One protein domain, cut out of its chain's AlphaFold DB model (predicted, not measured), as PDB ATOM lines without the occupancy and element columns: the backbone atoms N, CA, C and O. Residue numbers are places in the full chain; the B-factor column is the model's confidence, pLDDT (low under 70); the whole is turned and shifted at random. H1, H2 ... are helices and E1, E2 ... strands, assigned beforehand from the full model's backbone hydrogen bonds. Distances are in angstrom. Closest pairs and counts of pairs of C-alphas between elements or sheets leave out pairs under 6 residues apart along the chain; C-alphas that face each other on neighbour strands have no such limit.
ATOM      1  N   ALA A 204     -90.347  45.490 118.378       87.25
ATOM      2  CA  ALA A 204     -88.962  45.025 118.544       87.25
ATOM      3  C   ALA A 204     -87.946  46.174 118.633       87.25
ATOM      4  O   ALA A 204     -86.877  46.010 119.210       87.25
ATOM      5  N   TYR A 205     -88.284  47.338 118.074       90.06
ATOM      6  CA  TYR A 205     -87.448  48.535 118.087       90.06
ATOM      7  C   TYR A 205     -87.785  49.496 119.240       90.06
ATOM      8  O   TYR A 205     -87.238  50.599 119.282       90.06
ATOM      9  N   GLY A 206     -88.635  49.084 120.189       89.38
ATOM     10  CA  GLY A 206     -88.971  49.852 121.391       89.38
ATOM     11  C   GLY A 206     -90.088  50.885 121.211       89.38
ATOM     12  O   GLY A 206     -90.073  51.902 121.896       89.38
ATOM     13  N   TRP A 207     -91.028  50.668 120.285       91.44
ATOM     14  CA  TRP A 207     -92.236  51.501 120.189       91.44
ATOM     15  C   TRP A 207     -93.149  51.257 121.395       91.44
ATOM     16  O   TRP A 207     -93.531  50.118 121.664       91.44
ATOM     17  N   ASP A 208     -93.487  52.328 122.110       89.75
ATOM     18  CA  ASP A 208     -94.320  52.320 123.313       89.75
ATOM     19  C   ASP A 208     -95.588  53.175 123.124       89.75
ATOM     20  O   ASP A 208     -95.728  53.906 122.142       89.75
ATOM     21  N   GLY A 209     -96.536  53.083 124.063       89.25
ATOM     22  CA  GLY A 209     -97.787  53.848 123.989       89.25
ATOM     23  C   GLY A 209     -97.578  55.366 123.996       89.25
ATOM     24  O   GLY A 209     -98.285  56.078 123.295       89.25
ATOM     25  N   ALA A 210     -96.556  55.866 124.699       88.06
ATOM     26  CA  ALA A 210     -96.250  57.296 124.745       88.06
ATOM     27  C   ALA A 210     -95.596  57.808 123.444       88.06
ATOM     28  O   ALA A 210     -95.701  58.993 123.128       88.06
ATOM     29  N   LEU A 211     -94.936  56.936 122.674       90.44
ATOM     30  CA  LEU A 211     -94.491  57.210 121.307       90.44
ATOM     31  C   LEU A 211     -95.671  57.224 120.332       90.44
ATOM     32  O   LEU A 211     -95.717  58.105 119.478       90.44
ATOM     33  N   GLU A 212     -96.644  56.321 120.481       92.88
ATOM     34  CA  GLU A 212     -97.877  56.348 119.682       92.88
ATOM     35  C   GLU A 212     -98.714  57.610 119.967       92.88
ATOM     36  O   GLU A 212     -99.106  58.301 119.027       92.88
ATOM     37  N   ASP A 213     -98.897  57.984 121.239       89.25
ATOM     38  CA  ASP A 213     -99.568  59.228 121.642       89.25
ATOM     39  C   ASP A 213     -98.862  60.467 121.063       89.25
ATOM     40  O   ASP A 213     -99.505  61.335 120.465       89.25
ATOM     41  N   ALA A 214     -97.528  60.531 121.169       88.50
ATOM     42  CA  ALA A 214     -96.725  61.608 120.585       88.50
ATOM     43  C   ALA A 214     -96.760  61.617 119.044       88.50
ATOM     44  O   ALA A 214     -96.589  62.671 118.425       88.50
ATOM     45  N   PHE A 215     -96.986  60.465 118.410       91.56
ATOM     46  CA  PHE A 215     -97.061  60.329 116.958       91.56
ATOM     47  C   PHE A 215     -98.469  60.548 116.388       91.56
ATOM     48  O   PHE A 215     -98.601  60.861 115.204       91.56
ATOM     49  N   SER A 216     -99.524  60.446 117.198       91.88
ATOM     50  CA  SER A 216    -100.925  60.567 116.771       91.88
ATOM     51  C   SER A 216    -101.220  61.789 115.864       91.88
ATOM     52  O   SER A 216    -101.808  61.596 114.791       91.88
ATOM     53  N   PRO A 217    -100.722  63.019 116.142       90.19
ATOM     54  CA  PRO A 217    -100.900  64.165 115.239       90.19
ATOM     55  C   PRO A 217    -100.216  63.994 113.871       90.19
ATOM     56  O   PRO A 217    -100.693  64.501 112.857       90.19
ATOM     57  N   HIS A 218     -99.098  63.267 113.823       91.44
ATOM     58  CA  HIS A 218     -98.349  62.977 112.599       91.44
ATOM     59  C   HIS A 218     -98.994  61.846 111.788       91.44
ATOM     60  O   HIS A 218     -99.043  61.933 110.559       91.44
ATOM     61  N   ARG A 219     -99.576  60.845 112.461       91.94
ATOM     62  CA  ARG A 219    -100.410  59.807 111.837       91.94
ATOM     63  C   ARG A 219    -101.635  60.419 111.151       91.94
ATOM     64  O   ARG A 219    -101.926  60.071 110.010       91.94
ATOM     65  N   ALA A 220    -102.298  61.382 111.797       89.81
ATOM     66  CA  ALA A 220    -103.412  62.134 111.207       89.81
ATOM     67  C   ALA A 220    -103.001  62.960 109.968       89.81
ATOM     68  O   ALA A 220    -103.811  63.166 109.067       89.81
ATOM     69  N   ALA A 221    -101.733  63.377 109.878       89.75
ATOM     70  CA  ALA A 221    -101.149  64.038 108.706       89.75
ATOM     71  C   ALA A 221    -100.629  63.058 107.623       89.75
ATOM     72  O   ALA A 221     -99.876  63.465 106.734       89.75
ATOM     73  N   GLY A 222    -100.994  61.772 107.702       92.44
ATOM     74  CA  GLY A 222    -100.624  60.742 106.726       92.44
ATOM     75  C   GLY A 222     -99.164  60.279 106.796       92.44
ATOM     76  O   GLY A 222     -98.665  59.705 105.829       92.44
ATOM     77  N   LEU A 223     -98.454  60.539 107.901       93.56
ATOM     78  CA  LEU A 223     -97.071  60.087 108.075       93.56
ATOM     79  C   LEU A 223     -97.014  58.677 108.677       93.56
ATOM     80  O   LEU A 223     -97.794  58.318 109.559       93.56
ATOM     81  N   VAL A 224     -96.040  57.888 108.225       94.75
ATOM     82  CA  VAL A 224     -95.764  56.529 108.709       94.75
ATOM     83  C   VAL A 224     -94.702  56.591 109.815       94.75
ATOM     84  O   VAL A 224     -93.653  57.202 109.588       94.75
ATOM     85  N   PRO A 225     -94.922  55.981 110.995       95.31
ATOM     86  CA  PRO A 225     -93.925  55.965 112.059       95.31
ATOM     87  C   PRO A 225     -92.744  55.060 111.693       95.31
ATOM     88  O   PRO A 225     -92.921  53.983 111.111       95.31
ATOM     89  N   ALA A 226     -91.535  55.489 112.051       94.50
ATOM     90  CA  ALA A 226     -90.311  54.739 111.807       94.50
ATOM     91  C   ALA A 226     -89.225  54.997 112.864       94.50
ATOM     92  O   ALA A 226     -89.161  56.089 113.431       94.50
ATOM     93  N   ARG A 227     -88.314  54.034 113.064       94.06
ATOM     94  CA  ARG A 227     -87.054  54.245 113.801       94.06
ATOM     95  C   ARG A 227     -85.870  54.336 112.847       94.06
ATOM     96  O   ARG A 227     -85.708  53.478 111.983       94.06
ATOM     97  N   VAL A 228     -85.026  55.351 113.004       92.62
ATOM     98  CA  VAL A 228     -83.842  55.592 112.168       92.62
ATOM     99  C   VAL A 228     -82.719  54.632 112.573       92.62
ATOM    100  O   VAL A 228     -82.066  54.823 113.598       92.62
ATOM    101  N   ALA A 229     -82.486  53.590 111.773       89.75
ATOM    102  CA  ALA A 229     -81.481  52.556 112.026       89.75
ATOM    103  C   ALA A 229     -80.062  53.008 111.649       89.75
ATOM    104  O   ALA A 229     -79.136  52.861 112.445       89.75
ATOM    105  N   ALA A 230     -79.896  53.614 110.472       87.06
ATOM    106  CA  ALA A 230     -78.604  54.076 109.959       87.06
ATOM    107  C   ALA A 230     -78.742  55.436 109.264       87.06
ATOM    108  O   ALA A 230     -79.796  55.738 108.709       87.06
ATOM    109  N   VAL A 231     -77.679  56.248 109.237       85.56
ATOM    110  CA  VAL A 231     -77.676  57.560 108.559       85.56
ATOM    111  C   VAL A 231     -76.444  57.721 107.667       85.56
ATOM    112  O   VAL A 231     -75.309  57.733 108.147       85.56
ATOM    113  N   ASP A 232     -76.696  57.919 106.370       81.75
ATOM    114  CA  ASP A 232     -75.719  57.976 105.283       81.75
ATOM    115  C   ASP A 232     -75.953  59.222 104.408       81.75
ATOM    116  O   ASP A 232     -76.744  59.191 103.467       81.75
ATOM    117  N   ARG A 233     -75.238  60.323 104.688       79.50
ATOM    118  CA  ARG A 233     -75.076  61.509 103.805       79.50
ATOM    119  C   ARG A 233     -76.313  61.886 102.952       79.50
ATOM    120  O   ARG A 233     -76.270  61.813 101.728       79.50
ATOM    121  N   GLY A 234     -77.391  62.329 103.598       80.31
ATOM    122  CA  GLY A 234     -78.628  62.762 102.921       80.31
ATOM    123  C   GLY A 234     -79.691  61.668 102.764       80.31
ATOM    124  O   GLY A 234     -80.817  61.967 102.366       80.31
ATOM    125  N   LEU A 235     -79.360  60.426 103.126       88.19
ATOM    126  CA  LEU A 235     -80.279  59.302 103.288       88.19
ATOM    127  C   LEU A 235     -80.189  58.732 104.714       88.19
ATOM    128  O   LEU A 235     -79.206  58.941 105.432       88.19
ATOM    129  N   CYS A 236     -81.195  57.959 105.099       89.38
ATOM    130  CA  CYS A 236     -81.184  57.084 106.261       89.38
ATOM    131  C   CYS A 236     -81.872  55.754 105.940       89.38
ATOM    132  O   CYS A 236     -82.825  55.713 105.161       89.38
ATOM    133  N   ASP A 237     -81.425  54.679 106.578       90.88
ATOM    134  CA  ASP A 237     -82.209  53.450 106.671       90.88
ATOM    135  C   ASP A 237     -83.107  53.562 107.899       90.88
ATOM    136  O   ASP A 237     -82.627  53.879 108.991       90.88
ATOM    137  N   ALA A 238     -84.402  53.324 107.728       91.25
ATOM    138  CA  ALA A 238     -85.395  53.417 108.785       91.25
ATOM    139  C   ALA A 238     -86.273  52.162 108.802       91.25
ATOM    140  O   ALA A 238     -86.643  51.637 107.755       91.25
ATOM    141  N   VAL A 239     -86.617  51.670 109.988       92.50
ATOM    142  CA  VAL A 239     -87.536  50.538 110.151       92.50
ATOM    143  C   VAL A 239     -88.936  51.075 110.394       92.50
ATOM    144  O   VAL A 239     -89.114  51.934 111.250       92.50
ATOM    145  N   THR A 240     -89.910  50.572 109.641       92.44
ATOM    146  CA  THR A 240     -91.350  50.851 109.767       92.44
ATOM    147  C   THR A 240     -92.082  49.609 110.288       92.44
ATOM    148  O   THR A 240     -91.503  48.524 110.359       92.44
ATOM    149  N   ALA A 241     -93.379  49.719 110.593       89.81
ATOM    150  CA  ALA A 241     -94.201  48.548 110.926       89.81
ATOM    151  C   ALA A 241     -94.253  47.506 109.785       89.81
ATOM    152  O   ALA A 241     -94.336  46.311 110.050       89.81
ATOM    153  N   SER A 242     -94.131  47.952 108.530       86.94
ATOM    154  CA  SER A 242     -94.049  47.122 107.321       86.94
ATOM    155  C   SER A 242     -92.619  46.694 106.939       86.94
ATOM    156  O   SER A 242     -92.411  46.181 105.844       86.94
ATOM    157  N   GLY A 243     -91.625  46.904 107.811       86.06
ATOM    158  CA  GLY A 243     -90.227  46.516 107.581       86.06
ATOM    159  C   GLY A 243     -89.277  47.674 107.230       86.06
ATOM    160  O   GLY A 243     -89.629  48.847 107.393       86.06
ATOM    161  N   PRO A 244     -88.033  47.369 106.814       88.31
ATOM    162  CA  PRO A 244     -87.002  48.366 106.533       88.31
ATOM    163  C   PRO A 244     -87.256  49.128 105.225       88.31
ATOM    164  O   PRO A 244     -87.645  48.555 104.211       88.31
ATOM    165  N   LEU A 245     -86.972  50.428 105.245       89.56
ATOM    166  CA  LEU A 245     -87.172  51.367 104.146       89.56
ATOM    167  C   LEU A 245     -86.024  52.385 104.130       89.56
ATOM    168  O   LEU A 245     -85.625  52.896 105.178       89.56
ATOM    169  N   ARG A 246     -85.489  52.718 102.950       90.75
ATOM    170  CA  ARG A 246     -84.461  53.763 102.820       90.75
ATOM    171  C   ARG A 246     -85.123  55.089 102.463       90.75
ATOM    172  O   ARG A 246     -85.750  55.203 101.413       90.75
ATOM    173  N   ALA A 247     -84.984  56.075 103.343       89.69
ATOM    174  CA  ALA A 247     -85.625  57.380 103.236       89.69
ATOM    175  C   ALA A 247     -84.598  58.510 103.058       89.69
ATOM    176  O   ALA A 247     -83.443  58.399 103.471       89.69
ATOM    177  N   ALA A 248     -85.011  59.616 102.446       89.88
ATOM    178  CA  ALA A 248     -84.196  60.816 102.303       89.88
ATOM    179  C   ALA A 248     -84.319  61.750 103.519       89.88
ATOM    180  O   ALA A 248     -85.406  61.931 104.065       89.88
ATOM    181  N   THR A 249     -83.210  62.369 103.940       85.50
ATOM    182  CA  THR A 249     -83.142  63.212 105.153       85.50
ATOM    183  C   THR A 249     -83.069  64.714 104.874       85.50
ATOM    184  O   THR A 249     -83.105  65.511 105.808       85.50
ATOM    185  N   HIS A 250     -83.006  65.125 103.603       71.12
ATOM    186  CA  HIS A 250     -82.804  66.522 103.189       71.12
ATOM    187  C   HIS A 250     -83.901  67.504 103.647       71.12
ATOM    188  O   HIS A 250     -83.659  68.707 103.669       71.12
ATOM    189  N   ALA A 251     -85.095  67.013 103.995       61.66
ATOM    190  CA  ALA A 251     -86.233  67.841 104.390       61.66
ATOM    191  C   ALA A 251     -86.230  68.246 105.878       61.66
ATOM    192  O   ALA A 251     -86.993  69.134 106.256       61.66
ATOM    193  N   VAL A 252     -85.380  67.641 106.723       65.94
ATOM    194  CA  VAL A 252     -85.312  67.949 108.162       65.94
ATOM    195  C   VAL A 252     -83.900  68.355 108.578       65.94
ATOM    196  O   VAL A 252     -82.936  67.598 108.470       65.94
ATOM    197  N   SER A 253     -83.782  69.571 109.105       59.66
ATOM    198  CA  SER A 253     -82.595  70.085 109.792       59.66
ATOM    199  C   SER A 253     -83.054  71.067 110.867       59.66
ATOM    200  O   SER A 253     -83.433  72.195 110.559       59.66
ATOM    201  N   GLY A 254     -83.087  70.610 112.118       53.50
ATOM    202  CA  GLY A 254     -83.543  71.388 113.269       53.50
ATOM    203  C   GLY A 254     -82.394  72.001 114.081       53.50
ATOM    204  O   GLY A 254     -81.220  71.833 113.733       53.50
ATOM    205  N   PRO A 255     -82.706  72.678 115.204       45.56
ATOM    206  CA  PRO A 255     -81.702  73.189 116.142       45.56
ATOM    207  C   PRO A 255     -80.771  72.089 116.676       45.56
ATOM    208  O   PRO A 255     -79.569  72.305 116.802       45.56
ATOM    209  N   GLU A 256     -81.310  70.887 116.898       51.78
ATOM    210  CA  GLU A 256     -80.571  69.688 117.316       51.78
ATOM    211  C   GLU A 256     -79.867  68.942 116.156       51.78
ATOM    212  O   GLU A 256     -79.470  67.779 116.294       51.78
ATOM    213  N   GLY A 257     -79.751  69.571 114.983       67.75
ATOM    214  CA  GLY A 257     -79.178  68.980 113.776       67.75
ATOM    215  C   GLY A 257     -80.177  68.182 112.930       67.75
ATOM    216  O   GLY A 257     -81.381  68.442 112.929       67.75
ATOM    217  N   GLY A 258     -79.650  67.244 112.142       80.88
ATOM    218  CA  GLY A 258     -80.440  66.320 111.323       80.88
ATOM    219  C   GLY A 258     -80.702  64.974 112.019       80.88
ATOM    220  O   GLY A 258     -80.333  64.803 113.187       80.88
ATOM    221  N   PRO A 259     -81.298  64.005 111.297       86.56
ATOM    222  CA  PRO A 259     -81.545  62.655 111.805       86.56
ATOM    223  C   PRO A 259     -80.268  61.920 112.239       86.56
ATOM    224  O   PRO A 259     -79.213  62.051 111.612       86.56
ATOM    225  N   CYS A 260     -80.386  61.104 113.283       88.19
ATOM    226  CA  CYS A 260     -79.337  60.284 113.881       88.19
ATOM    227  C   CYS A 260     -79.835  58.846 114.133       88.19
ATOM    228  O   CYS A 260     -81.036  58.606 114.245       88.19
ATOM    229  N   THR A 261     -78.921  57.875 114.244       90.44
ATOM    230  CA  THR A 261     -79.269  56.496 114.631       90.44
ATOM    231  C   THR A 261     -79.953  56.495 116.002       90.44
ATOM    232  O   THR A 261     -79.423  57.051 116.963       90.44
ATOM    233  N   GLY A 262     -81.126  55.867 116.090       90.94
ATOM    234  CA  GLY A 262     -81.954  55.828 117.296       90.94
ATOM    235  C   GLY A 262     -83.123  56.822 117.319       90.94
ATOM    236  O   GLY A 262     -84.040  56.631 118.124       90.94
ATOM    237  N   ASP A 263     -83.152  57.815 116.421       92.12
ATOM    238  CA  ASP A 263     -84.272  58.758 116.297       92.12
ATOM    239  C   ASP A 263     -85.589  58.064 115.921       92.12
ATOM    240  O   ASP A 263     -85.612  57.110 115.140       92.12
ATOM    241  N   TRP A 264     -86.694  58.606 116.429       93.44
ATOM    242  CA  TRP A 264     -88.047  58.284 115.981       93.44
ATOM    243  C   TRP A 264     -88.516  59.339 114.977       93.44
ATOM    244  O   TRP A 264     -88.338  60.538 115.197       93.44
ATOM    245  N   ALA A 265     -89.094  58.900 113.864       92.88
ATOM    246  CA  ALA A 265     -89.376  59.731 112.703       92.88
ATOM    247  C   ALA A 265     -90.780  59.486 112.138       92.88
ATOM    248  O   ALA A 265     -91.288  58.365 112.163       92.88
ATOM    249  N   GLY A 266     -91.370  60.531 111.556       93.25
ATOM    250  CA  GLY A 266     -92.502  60.409 110.642       93.25
ATOM    251  C   GLY A 266     -92.016  60.470 109.202       93.25
ATOM    252  O   GLY A 266     -91.463  61.486 108.773       93.25
ATOM    253  N   LEU A 267     -92.218  59.385 108.460       93.25
ATOM    254  CA  LEU A 267     -91.896  59.298 107.041       93.25
ATOM    255  C   LEU A 267     -93.114  59.671 106.196       93.25
ATOM    256  O   LEU A 267     -94.222  59.203 106.450       93.25
ATOM    257  N   ARG A 268     -92.897  60.455 105.140       92.88
ATOM    258  CA  ARG A 268     -93.818  60.531 104.002       92.88
ATOM    259  C   ARG A 268     -93.326  59.539 102.955       92.88
ATOM    260  O   ARG A 268     -92.162  59.624 102.572       92.88
ATOM    261  N   LEU A 269     -94.171  58.601 102.527       90.44
ATOM    262  CA  LEU A 269     -93.799  57.616 101.503       90.44
ATOM    263  C   LEU A 269     -93.663  58.291 100.130       90.44
ATOM    264  O   LEU A 269     -92.639  58.140  99.468       90.44
ATOM    265  N   ASP A 270     -94.634  59.136  99.783       85.69
ATOM    266  CA  ASP A 270     -94.654  59.967  98.574       85.69
ATOM    267  C   ASP A 270     -93.832  61.255  98.773       85.69
ATOM    268  O   ASP A 270     -94.350  62.376  98.803       85.69
ATOM    269  N   GLY A 271     -92.535  61.096  99.033       74.31
ATOM    270  CA  GLY A 271     -91.589  62.208  99.101       74.31
ATOM    271  C   GLY A 271     -91.069  62.638  97.719       74.31
ATOM    272  O   GLY A 271     -91.465  62.083  96.689       74.31
ATOM    273  N   PRO A 272     -90.166  63.637  97.679       65.69
ATOM    274  CA  PRO A 272     -89.515  64.073  96.446       65.69
ATOM    275  C   PRO A 272     -88.876  62.908  95.675       65.69
ATOM    276  O   PRO A 272     -88.415  61.927  96.261       65.69
ATOM    277  N   ASP A 273     -88.872  63.019  94.347       73.00
ATOM    278  CA  ASP A 273     -88.398  61.991  93.406       73.00
ATOM    279  C   ASP A 273     -89.097  60.618  93.528       73.00
ATOM    280  O   ASP A 273     -88.546  59.606  93.085       73.00
ATOM    281  N   GLY A 274     -90.292  60.563  94.135       78.62
ATOM    282  CA  GLY A 274     -91.053  59.324  94.344       78.62
ATOM    283  C   GLY A 274     -90.435  58.398  95.395       78.62
ATOM    284  O   GLY A 274     -90.574  57.179  95.304       78.62
ATOM    285  N   ARG A 275     -89.695  58.956  96.362       84.62
ATOM    286  CA  ARG A 275     -88.983  58.204  97.407       84.62
ATOM    287  C   ARG A 275     -89.473  58.610  98.783       84.62
ATOM    288  O   ARG A 275     -89.766  59.781  99.015       84.62
ATOM    289  N   ALA A 276     -89.436  57.672  99.725       90.81
ATOM    290  CA  ALA A 276     -89.726  57.984 101.115       90.81
ATOM    291  C   ALA A 276     -88.785  59.079 101.648       90.81
ATOM    292  O   ALA A 276     -87.582  59.074 101.376       90.81
ATOM    293  N   ALA A 277     -89.321  60.005 102.437       91.31
ATOM    294  CA  ALA A 277     -88.575  61.105 103.036       91.31
ATOM    295  C   ALA A 277     -88.938  61.269 104.514       91.31
ATOM    296  O   ALA A 277     -90.103  61.150 104.898       91.31
ATOM    297  N   VAL A 278     -87.942  61.581 105.345       90.88
ATOM    298  CA  VAL A 278     -88.161  62.010 106.731       90.88
ATOM    299  C   VAL A 278     -88.854  63.370 106.688       90.88
ATOM    300  O   VAL A 278     -88.275  64.337 106.201       90.88
ATOM    301  N   ALA A 279     -90.092  63.437 107.175       89.06
ATOM    302  CA  ALA A 279     -90.890  64.662 107.216       89.06
ATOM    303  C   ALA A 279     -90.859  65.333 108.600       89.06
ATOM    304  O   ALA A 279     -91.013  66.548 108.697       89.06
ATOM    305  N   VAL A 280     -90.652  64.553 109.665       88.50
ATOM    306  CA  VAL A 280     -90.536  65.030 111.051       88.50
ATOM    307  C   VAL A 280     -89.686  64.062 111.879       88.50
ATOM    308  O   VAL A 280     -89.639  62.867 111.581       88.50
ATOM    309  N   LEU A 281     -89.034  64.574 112.923       89.81
ATOM    310  CA  LEU A 281     -88.442  63.789 114.010       89.81
ATOM    311  C   LEU A 281     -89.246  64.055 115.287       89.81
ATOM    312  O   LEU A 281     -89.611  65.204 115.540       89.81
ATOM    313  N   LEU A 282     -89.514  63.020 116.082       89.31
ATOM    314  CA  LEU A 282     -90.078  63.202 117.422       89.31
ATOM    315  C   LEU A 282     -89.005  63.773 118.374       89.31
ATOM    316  O   LEU A 282     -87.815  63.528 118.151       89.31
ATOM    317  N   PRO A 283     -89.393  64.498 119.443       85.94
ATOM    318  CA  PRO A 283     -88.451  64.998 120.442       85.94
ATOM    319  C   PRO A 283     -87.595  63.875 121.038       85.94
ATOM    320  O   PRO A 283     -88.111  62.815 121.407       85.94
ATOM    321  N   ARG A 284     -86.286  64.108 121.151       87.44
ATOM    322  CA  ARG A 284     -85.351  63.133 121.724       87.44
ATOM    323  C   ARG A 284     -85.529  63.059 123.239       87.44
ATOM    324  O   ARG A 284     -85.457  64.080 123.916       87.44
TER     325      ARG A 284
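Overview. This is residues 204 to 284 of the 550 residues of the protein "Small ribosomal subunit biogenesis GTPase RsgA" of Actinomadura decatromicini (UniProt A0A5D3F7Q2). One strongly twisted antiparallel sheet, E3 E2 E1 E4 E5, folds back on itself into a small, nearly closed barrel, with H1 packed outside it by E4 and E1. The 81 printed residues run H1 E1 E2 E3 E4 E5, mixed in class and compact, radius of gyration of the C-alphas 11.4 A, spanning 31 by 25 by 24 A.

Arrangement. E3, residues 243 to 248, and E2, 235 to 240, face E4, 264 to 268, and E5, 277 to 281, a folded sheet with E1, 224 to 232, as hinge. Hairpin E1 and E2 has N 229 and O 237 within hydrogen-bond range, 2.8 A; E1 and E4 have N 226 and O 265, 2.9 A. E1 E2 E3 form a meander, each strand the antiparallel neighbour of the one before; E4 beside E1 completes a Greek key. The closest C-alphas of edge strands E3 and E5 are Ala 248 and Ala 277, 4.4 A. H1, 209 to 220, is on the sheet, height 8.9 A, with 6 of 8 O i to N i+4 pairs within range.

Along the chain. E1, 20.4 A long, begins at C-alpha 224 (-95.764, 56.529, 108.709) and bends by 73 degrees at residue 229; E5 ends at C-alpha 281 (-88.442, 63.789, 114.010).

Size, cuts and confidence. The printed part has no cut; the E3 to E4 link is long, and pLDDT is under 70 at residues 251 to 257 and 272.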